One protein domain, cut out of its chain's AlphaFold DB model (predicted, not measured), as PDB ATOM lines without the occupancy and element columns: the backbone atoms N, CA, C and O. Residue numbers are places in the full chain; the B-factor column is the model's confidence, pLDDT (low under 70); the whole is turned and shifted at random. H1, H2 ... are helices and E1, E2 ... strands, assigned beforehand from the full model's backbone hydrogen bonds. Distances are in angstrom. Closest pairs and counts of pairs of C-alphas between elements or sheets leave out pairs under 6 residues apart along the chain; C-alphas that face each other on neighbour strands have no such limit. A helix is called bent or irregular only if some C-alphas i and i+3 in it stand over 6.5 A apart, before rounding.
ATOM      1  N   MET A   1     -28.275 -36.087   9.624       92.50
ATOM      2  CA  MET A   1     -27.957 -34.780   9.009       92.50
ATOM      3  C   MET A   1     -29.247 -34.187   8.489       92.50
ATOM      4  O   MET A   1     -30.126 -34.949   8.098       92.50
ATOM      5  N   LYS A   2     -29.363 -32.865   8.504       95.25
ATOM      6  CA  LYS A   2     -30.519 -32.130   7.996       95.25
ATOM      7  C   LYS A   2     -30.081 -31.147   6.920       95.25
ATOM      8  O   LYS A   2     -28.906 -30.806   6.848       95.25
ATOM      9  N   ILE A   3     -31.030 -30.685   6.123       97.06
ATOM     10  CA  ILE A   3     -30.907 -29.448   5.361       97.06
ATOM     11  C   ILE A   3     -31.684 -28.365   6.093       97.06
ATOM     12  O   ILE A   3     -32.793 -28.618   6.567       97.06
ATOM     13  N   GLY A   4     -31.110 -27.170   6.180       96.25
ATOM     14  CA  GLY A   4     -31.804 -25.984   6.664       96.25
ATOM     15  C   GLY A   4     -31.460 -24.766   5.829       96.25
ATOM     16  O   GLY A   4     -30.315 -24.589   5.408       96.25
ATOM     17  N   ARG A   5     -32.464 -23.921   5.600       96.19
ATOM     18  CA  ARG A   5     -32.306 -22.647   4.906       96.19
ATOM     19  C   ARG A   5     -32.128 -21.530   5.922       96.19
ATOM     20  O   ARG A   5     -32.962 -21.410   6.817       96.19
ATOM     21  N   VAL A   6     -31.097 -20.705   5.763       94.75
ATOM     22  CA  VAL A   6     -30.897 -19.525   6.618       94.75
ATOM     23  C   VAL A   6     -32.086 -18.577   6.445       94.75
ATOM     24  O   VAL A   6     -32.451 -18.230   5.315       94.75
ATOM     25  N   ARG A   7     -32.718 -18.203   7.557       94.56
ATOM     26  CA  ARG A   7     -33.898 -17.329   7.575       94.56
ATOM     27  C   ARG A   7     -33.543 -15.885   7.250       94.56
ATOM     28  O   ARG A   7     -32.409 -15.478   7.431       94.56
ATOM     29  N   GLU A   8     -34.523 -15.108   6.806       92.50
ATOM     30  CA  GLU A   8     -34.370 -13.680   6.499       92.50
ATOM     31  C   GLU A   8     -34.065 -12.822   7.730       92.50
ATOM     32  O   GLU A   8     -33.453 -11.770   7.600       92.50
ATOM     33  N   ASP A   9     -34.490 -13.275   8.906       88.31
ATOM     34  CA  ASP A   9     -34.252 -12.661  10.211       88.31
ATOM     35  C   ASP A   9     -33.099 -13.331  10.976       88.31
ATOM     36  O   ASP A   9     -32.968 -13.125  12.183       88.31
ATOM     37  N   ALA A  10     -32.276 -14.143  10.293       86.00
ATOM     38  CA  ALA A  10     -31.126 -14.787  10.914       86.00
ATOM     39  C   ALA A  10     -30.194 -13.738  11.522       86.00
ATOM     40  O   ALA A  10     -29.818 -12.755  10.877       86.00
ATOM     41  N   ASN A  11     -29.814 -13.972  12.771       72.50
ATOM     42  CA  ASN A  11     -28.891 -13.122  13.498       72.50
ATOM     43  C   ASN A  11     -27.447 -13.640  13.345       72.50
ATOM     44  O   ASN A  11     -27.169 -14.658  12.702       72.50
ATOM     45  N   ASP A  12     -26.500 -12.895  13.903       73.06
ATOM     46  CA  ASP A  12     -25.090 -13.271  13.993       73.06
ATOM     47  C   ASP A  12     -24.343 -13.392  12.650       73.06
ATOM     48  O   ASP A  12     -24.412 -12.543  11.758       73.06
ATOM     49  N   ALA A  13     -23.498 -14.420  12.526       73.19
ATOM     50  CA  ALA A  13     -22.562 -14.559  11.425       73.19
ATOM     51  C   ALA A  13     -23.195 -14.999  10.102       73.19
ATOM     52  O   ALA A  13     -22.514 -15.000   9.075       73.19
ATOM     53  N   PHE A  14     -24.486 -15.323  10.130       80.44
ATOM     54  CA  PHE A  14     -25.225 -15.907   9.019       80.44
ATOM     55  C   PHE A  14     -26.088 -14.907   8.248       80.44
ATOM     56  O   PHE A  14     -26.639 -15.279   7.217       80.44
ATOM     57  N   GLU A  15     -26.141 -13.636   8.652       83.69
ATOM     58  CA  GLU A  15     -26.873 -12.590   7.922       83.69
ATOM     59  C   GLU A  15     -26.421 -12.483   6.450       83.69
ATOM     60  O   GLU A  15     -27.227 -12.405   5.523       83.69
ATOM     61  N   SER A  16     -25.116 -12.592   6.176       85.44
ATOM     62  CA  SER A  16     -24.610 -12.595   4.796       85.44
ATOM     63  C   SER A  16     -24.958 -13.874   4.024       85.44
ATOM     64  O   SER A  16     -24.787 -13.921   2.807       85.44
ATOM     65  N   LEU A  17     -25.493 -14.896   4.690       90.75
ATOM     66  CA  LEU A  17     -25.846 -16.207   4.146       90.75
ATOM     67  C   LEU A  17     -27.363 -16.445   4.118       90.75
ATOM     68  O   LEU A  17     -27.791 -17.562   3.829       90.75
ATOM     69  N   ILE A  18     -28.168 -15.402   4.358       93.31
ATOM     70  CA  ILE A  18     -29.629 -15.437   4.231       93.31
ATOM     71  C   ILE A  18     -30.037 -16.108   2.920       93.31
ATOM     72  O   ILE A  18     -29.536 -15.792   1.837       93.31
ATOM     73  N   GLY A  19     -30.981 -17.040   3.028       92.94
ATOM     74  CA  GLY A  19     -31.566 -17.726   1.891       92.94
ATOM     75  C   GLY A  19     -30.757 -18.904   1.351       92.94
ATOM     76  O   GLY A  19     -31.332 -19.649   0.558       92.94
ATOM     77  N   PHE A  20     -29.512 -19.122   1.785       94.56
ATOM     78  CA  PHE A  20     -28.734 -20.304   1.401       94.56
ATOM     79  C   PHE A  20     -29.121 -21.530   2.229       94.56
ATOM     80  O   PHE A  20     -29.500 -21.426   3.398       94.56
ATOM     81  N   GLU A  21     -29.022 -22.699   1.603       95.50
ATOM     82  CA  GLU A  21     -29.251 -23.994   2.239       95.50
ATOM     83  C   GLU A  21     -27.930 -24.652   2.620       95.50
ATOM     84  O   GLU A  21     -26.996 -24.713   1.815       95.50
ATOM     85  N   PHE A  22     -27.887 -25.175   3.842       95.31
ATOM     86  CA  PHE A  22     -26.726 -25.843   4.408       95.31
ATOM     87  C   PHE A  22     -27.062 -27.258   4.850       95.31
ATOM     88  O   PHE A  22     -28.166 -27.537   5.319       95.31
ATOM     89  N   ILE A  23     -26.062 -28.129   4.755       95.19
ATOM     90  CA  ILE A  23     -26.013 -29.402   5.456       95.19
ATOM     91  C   ILE A  23     -25.715 -29.106   6.924       95.19
ATOM     92  O   ILE A  23     -24.707 -28.485   7.263       95.19
ATOM     93  N   LEU A  24     -26.606 -29.570   7.789       94.44
ATOM     94  CA  LEU A  24     -26.586 -29.347   9.224       94.44
ATOM     95  C   LEU A  24     -26.424 -30.677   9.957       94.44
ATOM     96  O   LEU A  24     -27.100 -31.674   9.659       94.44
ATOM     97  N   LEU A  25     -25.554 -30.690  10.958       93.25
ATOM     98  CA  LEU A  25     -25.443 -31.779  11.915       93.25
ATOM     99  C   LEU A  25     -26.065 -31.340  13.241       93.25
ATOM    100  O   LEU A  25     -25.604 -30.395  13.879       93.25
ATOM    101  N   ASP A  26     -27.134 -32.031  13.632       89.69
ATOM    102  CA  ASP A  26     -27.776 -31.858  14.933       89.69
ATOM    103  C   ASP A  26     -26.837 -32.358  16.028       89.69
ATOM    104  O   ASP A  26     -26.554 -33.558  16.107       89.69
ATOM    105  N   LEU A  27     -26.343 -31.437  16.854       85.25
ATOM    106  CA  LEU A  27     -25.443 -31.776  17.949       85.25
ATOM    107  C   LEU A  27     -26.187 -32.386  19.142       85.25
ATOM    108  O   LEU A  27     -25.537 -32.855  20.072       85.25
ATOM    109  N   LYS A  28     -27.532 -32.386  19.138       81.50
ATOM    110  CA  LYS A  28     -28.408 -32.833  20.239       81.50
ATOM    111  C   LYS A  28     -28.094 -32.180  21.589       81.50
ATOM    112  O   LYS A  28     -28.482 -32.684  22.642       81.50
ATOM    113  N   ILE A  29     -27.369 -31.065  21.561       72.94
ATOM    114  CA  ILE A  29     -26.879 -30.333  22.720       72.94
ATOM    115  C   ILE A  29     -27.161 -28.850  22.457       72.94
ATOM    116  O   ILE A  29     -26.682 -28.292  21.470       72.94
ATOM    117  N   LYS A  30     -27.907 -28.215  23.370       77.75
ATOM    118  CA  LYS A  30     -28.165 -26.760  23.415       77.75
ATOM    119  C   LYS A  30     -28.888 -26.159  22.197       77.75
ATOM    120  O   LYS A  30     -28.655 -24.993  21.909       77.75
ATOM    121  N   ASP A  31     -29.724 -26.923  21.492       85.00
ATOM    122  CA  ASP A  31     -30.492 -26.420  20.339       85.00
ATOM    123  C   ASP A  31     -29.609 -25.763  19.257       85.00
ATOM    124  O   ASP A  31     -29.975 -24.773  18.626       85.00
ATOM    125  N   LYS A  32     -28.409 -26.324  19.042       89.38
ATOM    126  CA  LYS A  32     -27.449 -25.852  18.036       89.38
ATOM    127  C   LYS A  32     -27.258 -26.860  16.915       89.38
ATOM    128  O   LYS A  32     -27.178 -28.071  17.140       89.38
ATOM    129  N   PHE A  33     -27.061 -26.326  15.717       91.31
ATOM    130  CA  PHE A  33     -26.535 -27.069  14.586       91.31
ATOM    131  C   PHE A  33     -25.067 -26.751  14.367       91.31
ATOM    132  O   PHE A  33     -24.659 -25.591  14.399       91.31
ATOM    133  N   MET A  34     -24.295 -27.785  14.051       91.44
ATOM    134  CA  MET A  34     -23.043 -27.605  13.334       91.44
ATOM    135  C   MET A  34     -23.357 -27.444  11.844       91.44
ATOM    136  O   MET A  34     -24.048 -28.271  11.245       91.44
ATOM    137  N   VAL A  35     -22.874 -26.353  11.263       91.12
ATOM    138  CA  VAL A  35     -23.049 -25.989   9.861       91.12
ATOM    139  C   VAL A  35     -21.865 -26.535   9.083       91.12
ATOM    140  O   VAL A  35     -20.743 -26.075   9.264       91.12
ATOM    141  N   LEU A  36     -22.122 -27.530   8.235       89.81
ATOM    142  CA  LEU A  36     -21.065 -28.233   7.515       89.81
ATOM    143  C   LEU A  36     -20.725 -27.520   6.212       89.81
ATOM    144  O   LEU A  36     -19.670 -26.913   6.089       89.81
ATOM    145  N   ASN A  37     -21.623 -27.594   5.232       90.81
ATOM    146  CA  ASN A  37     -21.379 -27.068   3.898       90.81
ATOM    147  C   ASN A  37     -22.680 -26.643   3.216       90.81
ATOM    148  O   ASN A  37     -23.737 -27.205   3.510       90.81
ATOM    149  N   PRO A  38     -22.617 -25.680   2.289       93.31
ATOM    150  CA  PRO A  38     -23.745 -25.324   1.443       93.31
ATOM    151  C   PRO A  38     -24.008 -26.388   0.365       93.31
ATOM    152  O   PRO A  38     -23.159 -27.229   0.071       93.31
ATOM    153  N   LEU A  39     -25.193 -26.340  -0.251       93.12
ATOM    154  CA  LEU A  39     -25.587 -27.270  -1.322       93.12
ATOM    155  C   LEU A  39     -25.304 -26.769  -2.746       93.12
ATOM    156  O   LEU A  39     -25.422 -27.539  -3.697       93.12
ATOM    157  N   THR A  40     -24.956 -25.492  -2.917       94.62
ATOM    158  CA  THR A  40     -24.765 -24.866  -4.235       94.62
ATOM    159  C   THR A  40     -23.375 -24.257  -4.362       94.62
ATOM    160  O   THR A  40     -22.805 -23.794  -3.375       94.62
ATOM    161  N   THR A  41     -22.833 -24.205  -5.584       94.69
ATOM    162  CA  THR A  41     -21.514 -23.601  -5.845       94.69
ATOM    163  C   THR A  41     -21.460 -22.138  -5.405       94.69
ATOM    164  O   THR A  41     -20.495 -21.729  -4.769       94.69
ATOM    165  N   GLU A  42     -22.520 -21.365  -5.656       94.62
ATOM    166  CA  GLU A  42     -22.635 -19.987  -5.155       94.62
ATOM    167  C   GLU A  42     -22.591 -19.936  -3.621       94.62
ATOM    168  O   GLU A  42     -21.902 -19.097  -3.041       94.62
ATOM    169  N   GLY A  43     -23.277 -20.871  -2.956       93.81
ATOM    170  CA  GLY A  43     -23.236 -20.997  -1.507       93.81
ATOM    171  C   GLY A  43     -21.823 -21.260  -0.997       93.81
ATOM    172  O   GLY A  43     -21.406 -20.609  -0.043       93.81
ATOM    173  N   PHE A  44     -21.059 -22.148  -1.649       93.88
ATOM    174  CA  PHE A  44     -19.654 -22.403  -1.299       93.88
ATOM    175  C   PHE A  44     -18.814 -21.132  -1.407       93.88
ATOM    176  O   PHE A  44     -18.087 -20.785  -0.475       93.88
ATOM    177  N   GLU A  45     -18.944 -20.407  -2.517       93.88
ATOM    178  CA  GLU A  45     -18.216 -19.159  -2.740       93.88
ATOM    179  C   GLU A  45     -18.506 -18.130  -1.656       93.88
ATOM    180  O   GLU A  45     -17.573 -17.559  -1.087       93.88
ATOM    181  N   LYS A  46     -19.783 -17.931  -1.330       93.44
ATOM    182  CA  LYS A  46     -20.185 -16.954  -0.322       93.44
ATOM    183  C   LYS A  46     -19.760 -17.380   1.080       93.44
ATOM    184  O   LYS A  46     -19.189 -16.577   1.812       93.44
ATOM    185  N   PHE A  47     -19.983 -18.641   1.438       92.31
ATOM    186  CA  PHE A  47     -19.679 -19.177   2.762       92.31
ATOM    187  C   PHE A  47     -18.190 -19.077   3.099       92.31
ATOM    188  O   PHE A  47     -17.820 -18.452   4.094       92.31
ATOM    189  N   TYR A  48     -17.318 -19.614   2.243       92.06
ATOM    190  CA  TYR A  48     -15.882 -19.599   2.512       92.06
ATOM    191  C   TYR A  48     -15.274 -18.203   2.418       92.06
ATOM    192  O   TYR A  48     -14.345 -17.890   3.166       92.06
ATOM    193  N   TYR A  49     -15.812 -17.332   1.565       93.25
ATOM    194  CA  TYR A  49     -15.382 -15.941   1.520       93.25
ATOM    195  C   TYR A  49     -15.742 -15.181   2.804       93.25
ATOM    196  O   TYR A  49     -14.939 -14.396   3.312       93.25
ATOM    197  N   GLU A  50     -16.917 -15.441   3.375       90.69
ATOM    198  CA  GLU A  50     -17.338 -14.830   4.634       90.69
ATOM    199  C   GLU A  50     -16.522 -15.346   5.829       90.69
ATOM    200  O   GLU A  50     -16.064 -14.537   6.643       90.69
ATOM    201  N   ILE A  51     -16.223 -16.650   5.888       89.62
ATOM    202  CA  ILE A  51     -15.294 -17.215   6.887       89.62
ATOM    203  C   ILE A  51     -13.910 -16.574   6.749       89.62
ATOM    204  O   ILE A  51     -13.311 -16.146   7.741       89.62
ATOM    205  N   PHE A  52     -13.405 -16.454   5.520       92.50
ATOM    206  CA  PHE A  52     -12.125 -15.814   5.244       92.50
ATOM    207  C   PHE A  52     -12.089 -14.368   5.745       92.50
ATOM    208  O   PHE A  52     -11.153 -13.981   6.444       92.50
ATOM    209  N   LYS A  53     -13.115 -13.570   5.436       91.94
ATOM    210  CA  LYS A  53     -13.188 -12.160   5.844       91.94
ATOM    211  C   LYS A  53     -13.222 -11.971   7.354       91.94
ATOM    212  O   LYS A  53     -12.612 -11.016   7.840       91.94
ATOM    213  N   ARG A  54     -13.968 -12.827   8.058       87.56
ATOM    214  CA  ARG A  54     -14.214 -12.713   9.501       87.56
ATOM    215  C   ARG A  54     -13.071 -13.263  10.347       87.56
ATOM    216  O   ARG A  54     -12.802 -12.718  11.409       87.56
ATOM    217  N   PHE A  55     -12.427 -14.335   9.891       86.88
ATOM    218  CA  PHE A  55     -11.451 -15.079  10.689       86.88
ATOM    219  C   PHE A  55     -10.267 -15.579   9.858       86.88
ATOM    220  O   PHE A  55      -9.112 -15.404  10.243       86.88
ATOM    221  N   GLY A  56     -10.535 -16.183   8.697       88.50
ATOM    222  CA  GLY A  56      -9.518 -16.924   7.949       88.50
ATOM    223  C   GLY A  56      -8.323 -16.080   7.503       88.50
ATOM    224  O   GLY A  56      -7.194 -16.565   7.552       88.50
ATOM    225  N   LYS A  57      -8.540 -14.812   7.133       91.56
ATOM    226  CA  LYS A  57      -7.465 -13.901   6.704       91.56
ATOM    227  C   LYS A  57      -6.449 -13.611   7.814       91.56
ATOM    228  O   LYS A  57      -5.275 -13.393   7.518       91.56
ATOM    229  N   ASP A  58      -6.914 -13.601   9.063       90.75
ATOM    230  CA  ASP A  58      -6.133 -13.195  10.229       90.75
ATOM    231  C   ASP A  58      -5.529 -14.406  10.949       90.75
ATOM    232  O   ASP A  58      -4.433 -14.299  11.493       90.75
ATOM    233  N   VAL A  59      -6.205 -15.561  10.912       87.38
ATOM    234  CA  VAL A  59      -5.797 -16.754  11.673       87.38
ATOM    235  C   VAL A  59      -5.172 -17.852  10.817       87.38
ATOM    236  O   VAL A  59      -4.277 -18.548  11.285       87.38
ATOM    237  N   ILE A  60      -5.601 -18.007   9.563       86.62
ATOM    238  CA  ILE A  60      -5.146 -19.107   8.701       86.62
ATOM    239  C   ILE A  60      -4.166 -18.588   7.652       86.62
ATOM    240  O   ILE A  60      -3.004 -18.990   7.615       86.62
ATOM    241  N   ASN A  61      -4.616 -17.698   6.764       90.62
ATOM    242  CA  ASN A  61      -3.769 -17.163   5.706       90.62
ATOM    243  C   ASN A  61      -4.352 -15.878   5.122       90.62
ATOM    244  O   ASN A  61      -5.528 -15.842   4.791       90.62
ATOM    245  N   LYS A  62      -3.518 -14.863   4.873       93.06
ATOM    246  CA  LYS A  62      -3.942 -13.588   4.262       93.06
ATOM    247  C   LYS A  62      -4.398 -13.711   2.804       93.06
ATOM    248  O   LYS A  62      -5.058 -12.807   2.297       93.06
ATOM    249  N   LYS A  63      -4.022 -14.781   2.097       94.62
ATOM    250  CA  LYS A  63      -4.427 -15.036   0.710       94.62
ATOM    251  C   LYS A  63      -5.605 -16.000   0.684       94.62
ATOM    252  O   LYS A  63      -5.480 -17.144   1.111       94.62
ATOM    253  N   TYR A  64      -6.713 -15.569   0.081       94.06
ATOM    254  CA  TYR A  64      -7.939 -16.370   0.007       94.06
ATOM    255  C   TYR A  64      -7.717 -17.755  -0.614       94.06
ATOM    256  O   TYR A  64      -8.193 -18.750  -0.084       94.06
ATOM    257  N   LYS A  65      -6.928 -17.846  -1.693       92.75
ATOM    258  CA  LYS A  65      -6.644 -19.130  -2.351       92.75
ATOM    259  C   LYS A  65      -5.922 -20.122  -1.434       92.75
ATOM    260  O   LYS A  65      -6.225 -21.308  -1.475       92.75
ATOM    261  N   ASP A  66      -4.982 -19.652  -0.621       91.81
ATOM    262  CA  ASP A  66      -4.235 -20.528   0.283       91.81
ATOM    263  C   ASP A  66      -5.060 -20.874   1.532       91.81
ATOM    264  O   ASP A  66      -4.997 -22.006   2.001       91.81
ATOM    265  N   PHE A  67      -5.923 -19.959   1.991       93.12
ATOM    266  CA  PHE A  67      -6.978 -20.272   2.958       93.12
ATOM    267  C   PHE A  67      -7.905 -21.385   2.441       93.12
ATOM    268  O   PHE A  67      -8.147 -22.350   3.157       93.12
ATOM    269  N   LEU A  68      -8.376 -21.306   1.192       92.94
ATOM    270  CA  LEU A  68      -9.249 -22.334   0.617       92.94
ATOM    271  C   LEU A  68      -8.573 -23.704   0.538       92.94
ATOM    272  O   LEU A  68      -9.208 -24.699   0.867       92.94
ATOM    273  N   LYS A  69      -7.295 -23.764   0.141       90.62
ATOM    274  CA  LYS A  69      -6.532 -25.024   0.146       90.62
ATOM    275  C   LYS A  69      -6.498 -25.657   1.532       90.62
ATOM    276  O   LYS A  69      -6.684 -26.861   1.644       90.62
ATOM    277  N   TYR A  70      -6.283 -24.845   2.566       89.19
ATOM    278  CA  TYR A  70      -6.288 -25.321   3.944       89.19
ATOM    279  C   TYR A  70      -7.673 -25.844   4.347       89.19
ATOM    280  O   TYR A  70      -7.797 -26.994   4.758       89.19
ATOM    281  N   MET A  71      -8.723 -25.045   4.138       88.00
ATOM    282  CA  MET A  71     -10.095 -25.401   4.519       88.00
ATOM    283  C   MET A  71     -10.666 -26.616   3.776       88.00
ATOM    284  O   MET A  71     -11.603 -27.237   4.264       88.00
ATOM    285  N   MET A  72     -10.144 -26.917   2.587       86.38
ATOM    286  CA  MET A  72     -10.586 -28.032   1.741       86.38
ATOM    287  C   MET A  72      -9.719 -29.286   1.890       86.38
ATOM    288  O   MET A  72      -9.973 -30.275   1.200       86.38
ATOM    289  N   SER A  73      -8.695 -29.243   2.747       82.62
ATOM    290  CA  SER A  73      -7.857 -30.401   3.057       82.62
ATOM    291  C   SER A  73      -8.554 -31.332   4.054       82.62
ATOM    292  O   SER A  73      -9.297 -30.873   4.923       82.62
ATOM    293  N   GLU A  74      -8.302 -32.641   3.952       63.59
ATOM    294  CA  GLU A  74      -8.910 -33.667   4.822       63.59
ATOM    295  C   GLU A  74      -8.533 -33.520   6.309       63.59
ATOM    296  O   GLU A  74      -9.167 -34.118   7.175       63.59
ATOM    297  N   GLU A  75      -7.525 -32.703   6.619       60.75
ATOM    298  CA  GLU A  75      -6.997 -32.502   7.971       60.75
ATOM    299  C   GLU A  75      -7.616 -31.297   8.702       60.75
ATOM    300  O   GLU A  75      -7.326 -31.065   9.877       60.75
ATOM    301  N   CYS A  76      -8.473 -30.512   8.040       64.00
ATOM    302  CA  CYS A  76      -9.069 -29.324   8.644       64.00
ATOM    303  C   CYS A  76     -10.437 -29.626   9.279       64.00
ATOM    304  O   CYS A  76     -11.427 -29.842   8.583       64.00
ATOM    305  N   GLY A  77     -10.515 -29.544  10.611       59.25
ATOM    306  CA  GLY A  77     -11.772 -29.485  11.363       59.25
ATOM    307  C   GLY A  77     -12.054 -28.055  11.821       59.25
ATOM    308  O   GLY A  77     -11.448 -27.592  12.786       59.25
ATOM    309  N   PHE A  78     -12.940 -27.338  11.126       70.88
ATOM    310  CA  PHE A  78     -13.422 -26.029  11.575       70.88
ATOM    311  C   PHE A  78     -14.904 -26.123  11.931       70.88
ATOM    312  O   PHE A  78     -15.760 -26.231  11.053       70.88
ATOM    313  N   ASP A  79     -15.192 -26.074  13.229       77.25
ATOM    314  CA  ASP A  79     -16.541 -26.252  13.752       77.25
ATOM    315  C   ASP A  79     -17.293 -24.920  13.765       77.25
ATOM    316  O   ASP A  79     -17.098 -24.073  14.641       77.25
ATOM    317  N   ILE A  80     -18.195 -24.733  12.803       84.06
ATOM    318  CA  ILE A  80     -19.110 -23.588  12.785       84.06
ATOM    319  C   ILE A  80     -20.432 -24.036  13.387       84.06
ATOM    320  O   ILE A  80     -21.116 -24.881  12.822       84.06
ATOM    321  N   CYS A  81     -20.807 -23.456  14.525       88.06
ATOM    322  CA  CYS A  81     -22.097 -23.712  15.162       88.06
ATOM    323  C   CYS A  81     -23.021 -22.500  15.028       88.06
ATOM    324  O   CYS A  81     -22.568 -21.360  15.105       88.06
ATOM    325  N   SER A  82     -24.315 -22.756  14.871       88.50
ATOM    326  CA  SER A  82     -25.368 -21.739  14.866       88.50
ATOM    327  C   SER A  82     -26.605 -22.272  15.585       88.50
ATOM    328  O   SER A  82     -26.821 -23.486  15.647       88.50
ATOM    329  N   ASP A  83     -27.394 -21.371  16.159       89.88
ATOM    330  CA  ASP A  83     -28.641 -21.719  16.836       89.88
ATOM    331  C   ASP A  83     -29.674 -22.240  15.827       89.88
ATOM    332  O   ASP A  83     -29.738 -21.780  14.682       89.88
ATOM    333  N   ILE A  84     -30.490 -23.214  16.241       89.94
ATOM    334  CA  ILE A  84     -31.534 -23.814  15.394       89.94
ATOM    335  C   ILE A  84     -32.490 -22.768  14.814       89.94
ATOM    336  O   ILE A  84     -32.914 -22.893  13.664       89.94
ATOM    337  N   ASP A  85     -32.763 -21.712  15.580       91.00
ATOM    338  CA  ASP A  85     -33.705 -20.654  15.225       91.00
ATOM    339  C   ASP A  85     -33.255 -19.818  14.027       91.00
ATOM    340  O   ASP A  85     -34.102 -19.190  13.399       91.00
ATOM    341  N   ASN A  86     -31.974 -19.866  13.640       92.75
ATOM    342  CA  ASN A  86     -31.473 -19.215  12.425       92.75
ATOM    343  C   ASN A  86     -31.872 -19.952  11.134       92.75
ATOM    344  O   ASN A  86     -31.650 -19.440  10.030       92.75
ATOM    345  N   PHE A  87     -32.480 -21.139  11.243       94.12
ATOM    346  CA  PHE A  87     -32.835 -21.981  10.107       94.12
ATOM    347  C   PHE A  87     -34.341 -22.225  10.006       94.12
ATOM    348  O   PHE A  87     -35.064 -22.347  10.991       94.12
ATOM    349  N   LYS A  88     -34.823 -22.339   8.768       95.50
ATOM    350  CA  LYS A  88     -36.185 -22.768   8.428       95.50
ATOM    351  C   LYS A  88     -36.166 -23.893   7.404       95.50
ATOM    352  O   LYS A  88     -35.125 -24.206   6.826       95.50
ATOM    353  N   ASN A  89     -37.341 -24.474   7.163       95.75
ATOM    354  CA  ASN A  89     -37.539 -25.590   6.233       95.75
ATOM    355  C   ASN A  89     -36.620 -26.780   6.551       95.75
ATOM    356  O   ASN A  89     -36.074 -27.411   5.649       95.75
ATOM    357  N   LEU A  90     -36.435 -27.058   7.847       95.88
ATOM    358  CA  LEU A  90     -35.606 -28.164   8.302       95.88
ATOM    359  C   LEU A  90     -36.179 -29.486   7.796       95.88
ATOM    360  O   LEU A  90     -37.312 -29.842   8.118       95.88
ATOM    361  N   ARG A  91     -35.376 -30.221   7.030       96.31
ATOM    362  CA  ARG A  91     -35.729 -31.538   6.490       96.31
ATOM    363  C   ARG A  91     -34.546 -32.487   6.561       96.31
ATOM    364  O   ARG A  91     -33.407 -32.047   6.703       96.31
ATOM    365  N   ASP A  92     -34.809 -33.779   6.442       97.12
ATOM    366  CA  ASP A  92     -33.740 -34.770   6.401       97.12
ATOM    367  C   ASP A  92     -32.912 -34.643   5.115       97.12
ATOM    368  O   ASP A  92     -33.409 -34.260   4.051       97.12
ATOM    369  N   PHE A  93     -31.618 -34.928   5.255       96.06
ATOM    370  CA  PHE A  93     -30.676 -34.991   4.145       96.06
ATOM    371  C   PHE A  93     -30.953 -36.224   3.277       96.06
ATOM    372  O   PHE A  93     -31.075 -37.332   3.802       96.06
ATOM    373  N   THR A  94     -31.017 -36.035   1.961       96.94
ATOM    374  CA  THR A  94     -31.377 -37.074   0.986       96.94
ATOM    375  C   THR A  94     -30.216 -37.434   0.057       96.94
ATOM    376  O   THR A  94     -29.207 -36.729  -0.022       96.94
ATOM    377  N   ASP A  95     -30.369 -38.519  -0.707       97.00
ATOM    378  CA  ASP A  95     -29.389 -38.909  -1.727       97.00
ATOM    379  C   ASP A  95     -29.262 -37.879  -2.860       97.00
ATOM    380  O   ASP A  95     -28.183 -37.730  -3.436       97.00
ATOM    381  N   ASP A  96     -30.326 -37.136  -3.173       95.88
ATOM    382  CA  ASP A  96     -30.258 -36.073  -4.180       95.88
ATOM    383  C   ASP A  96     -29.487 -34.853  -3.662       95.88
ATOM    384  O   ASP A  96     -28.690 -34.274  -4.401       95.88
ATOM    385  N   ASP A  97     -29.603 -34.528  -2.369       95.69
ATOM    386  CA  ASP A  97     -28.757 -33.504  -1.741       95.69
ATOM    387  C   ASP A  97     -27.285 -33.898  -1.784       95.69
ATOM    388  O   ASP A  97     -26.430 -33.059  -2.051       95.69
ATOM    389  N   LYS A  98     -26.981 -35.185  -1.573       95.50
ATOM    390  CA  LYS A  98     -25.615 -35.708  -1.682       95.50
ATOM    391  C   LYS A  98     -25.046 -35.524  -3.084       95.50
ATOM    392  O   LYS A  98     -23.896 -35.109  -3.218       95.50
ATOM    393  N   LYS A  99     -25.834 -35.808  -4.125       95.69
ATOM    394  CA  LYS A  99     -25.423 -35.577  -5.520       95.69
ATOM    395  C   LYS A  99     -25.183 -34.089  -5.782       95.69
ATOM    396  O   LYS A  99     -24.136 -33.743  -6.324       95.69
ATOM    397  N   ASN A 100     -26.107 -33.227  -5.354       94.31
ATOM    398  CA  ASN A 100     -25.998 -31.777  -5.528       94.31
ATOM    399  C   ASN A 100     -24.780 -31.203  -4.798       94.31
ATOM    400  O   ASN A 100     -24.004 -30.463  -5.394       94.31
ATOM    401  N   TYR A 101     -24.569 -31.610  -3.547       94.81
ATOM    402  CA  TYR A 101     -23.398 -31.256  -2.752       94.81
ATOM    403  C   TYR A 101     -22.097 -31.666  -3.444       94.81
ATOM    404  O   TYR A 101     -21.216 -30.828  -3.619       94.81
ATOM    405  N   ASN A 102     -21.985 -32.922  -3.888       95.06
ATOM    406  CA  ASN A 102     -20.778 -33.407  -4.559       95.06
ATOM    407  C   ASN A 102     -20.510 -32.631  -5.853       95.06
ATOM    408  O   ASN A 102     -19.384 -32.202  -6.089       95.06
ATOM    409  N   PHE A 103     -21.544 -32.396  -6.662       95.88
ATOM    410  CA  PHE A 103     -21.428 -31.596  -7.879       95.88
ATOM    411  C   PHE A 103     -21.001 -30.153  -7.577       95.88
ATOM    412  O   PHE A 103     -20.122 -29.603  -8.241       95.88
TER     413      PHE A 103
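This is residues 1 to 103 of the 115 residues of an uncharacterized protein of Clostridium perfringens E str. JGS1987 (UniProt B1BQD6). A five-stranded antiparallel sheet, curled like part of a barrel, makes one end of the model, and an angled arm of two helices, H2 and H3, makes the other. H2 starts just after E3, grazes the sheet and runs away from it; H3 packs across its far part, and residues 72 to 80 lead back to edge strand E4. The short H1 sits by E1 and E4, while H4 lies over E1, E2 and E3 and touches no helix. The printed part has 103 residues, with four named helices and five named strands in the order E1 H1 E2 E3 H2 H3 E4 E5 H4, mixed in class. It is compact, with a radius of gyration of the C-alphas of 13.5 A and spans of 36 by 30 by 25 A.

The strongly twisted sheet runs E4, residues 81 to 83; E3, 32 to 38; E2, 21 to 26; E1, 2 to 6; E5, 87 to 92. E2 and E3 form a hairpin, with N 23 and O 37 2.8 A apart. Within hydrogen-bond range are also, between the antiparallel neighbours E1 and E2, N 2 and O 24 at 2.8 A, between the antiparallel neighbours E1 and E5, N 3 and O 91 at 2.8 A, and between the antiparallel neighbours E4 and E3, N 82 and O 33 at 2.9 A. E4 and E5 meet only through their link. H1, residues 12 to 17, is on the sheet at a height of 8.8 A, only just over none of its strands, with two C-alphas falling on E4. H2, residues 41 to 59, only grazes the sheet with residues 43 to 48; its closest C-alphas to E3 are those of Phe 44 and Pro 38, 5.7 A. With residues 43 to 50 alone H2 touches H1, closest at the C-alphas of Phe 47 and Leu 17, 7.0 A, at a steep tilt of 38 degrees, opposite ways. H3, residues 64 to 71, is not on the sheet; it touches H2, about perpendicular at 86 degrees, closest at the C-alphas of Phe 67 and Gly 56, 6.5 A. H4, residues 95 to 103, is on the sheet at a height of 10.5 A, only just over E1, E2 and E3 with three C-alphas on each. In H3 and H4 every O i to N i+4 pair is within hydrogen-bond range, in H2 13 of 15, and in H1 0 of 2, with 1 of 3 O i to N i+3 pairs.

E1 begins at C-alpha 2, (-30.519, -32.130, 7.996). E3 is 17.0 A long and E2 15.0 A. H2 measures 24.5 A, with a kink of 56 degrees near residue 53; it is irregular, C-alphas 54 and 57 being 7.4 A apart, as is H1, with C-alphas 13 and 16 7.2 A apart. H4, 12.4 A long, ends at C-alpha 103, (-21.428, -31.596, -7.879).

The farthest C-alphas, those of Asp 58 and Asp 95, are 36.7 A apart. The printed part has no cut and no long link. Mean pLDDT of the printed part is 89.5; residues 74 to 77 are under 70.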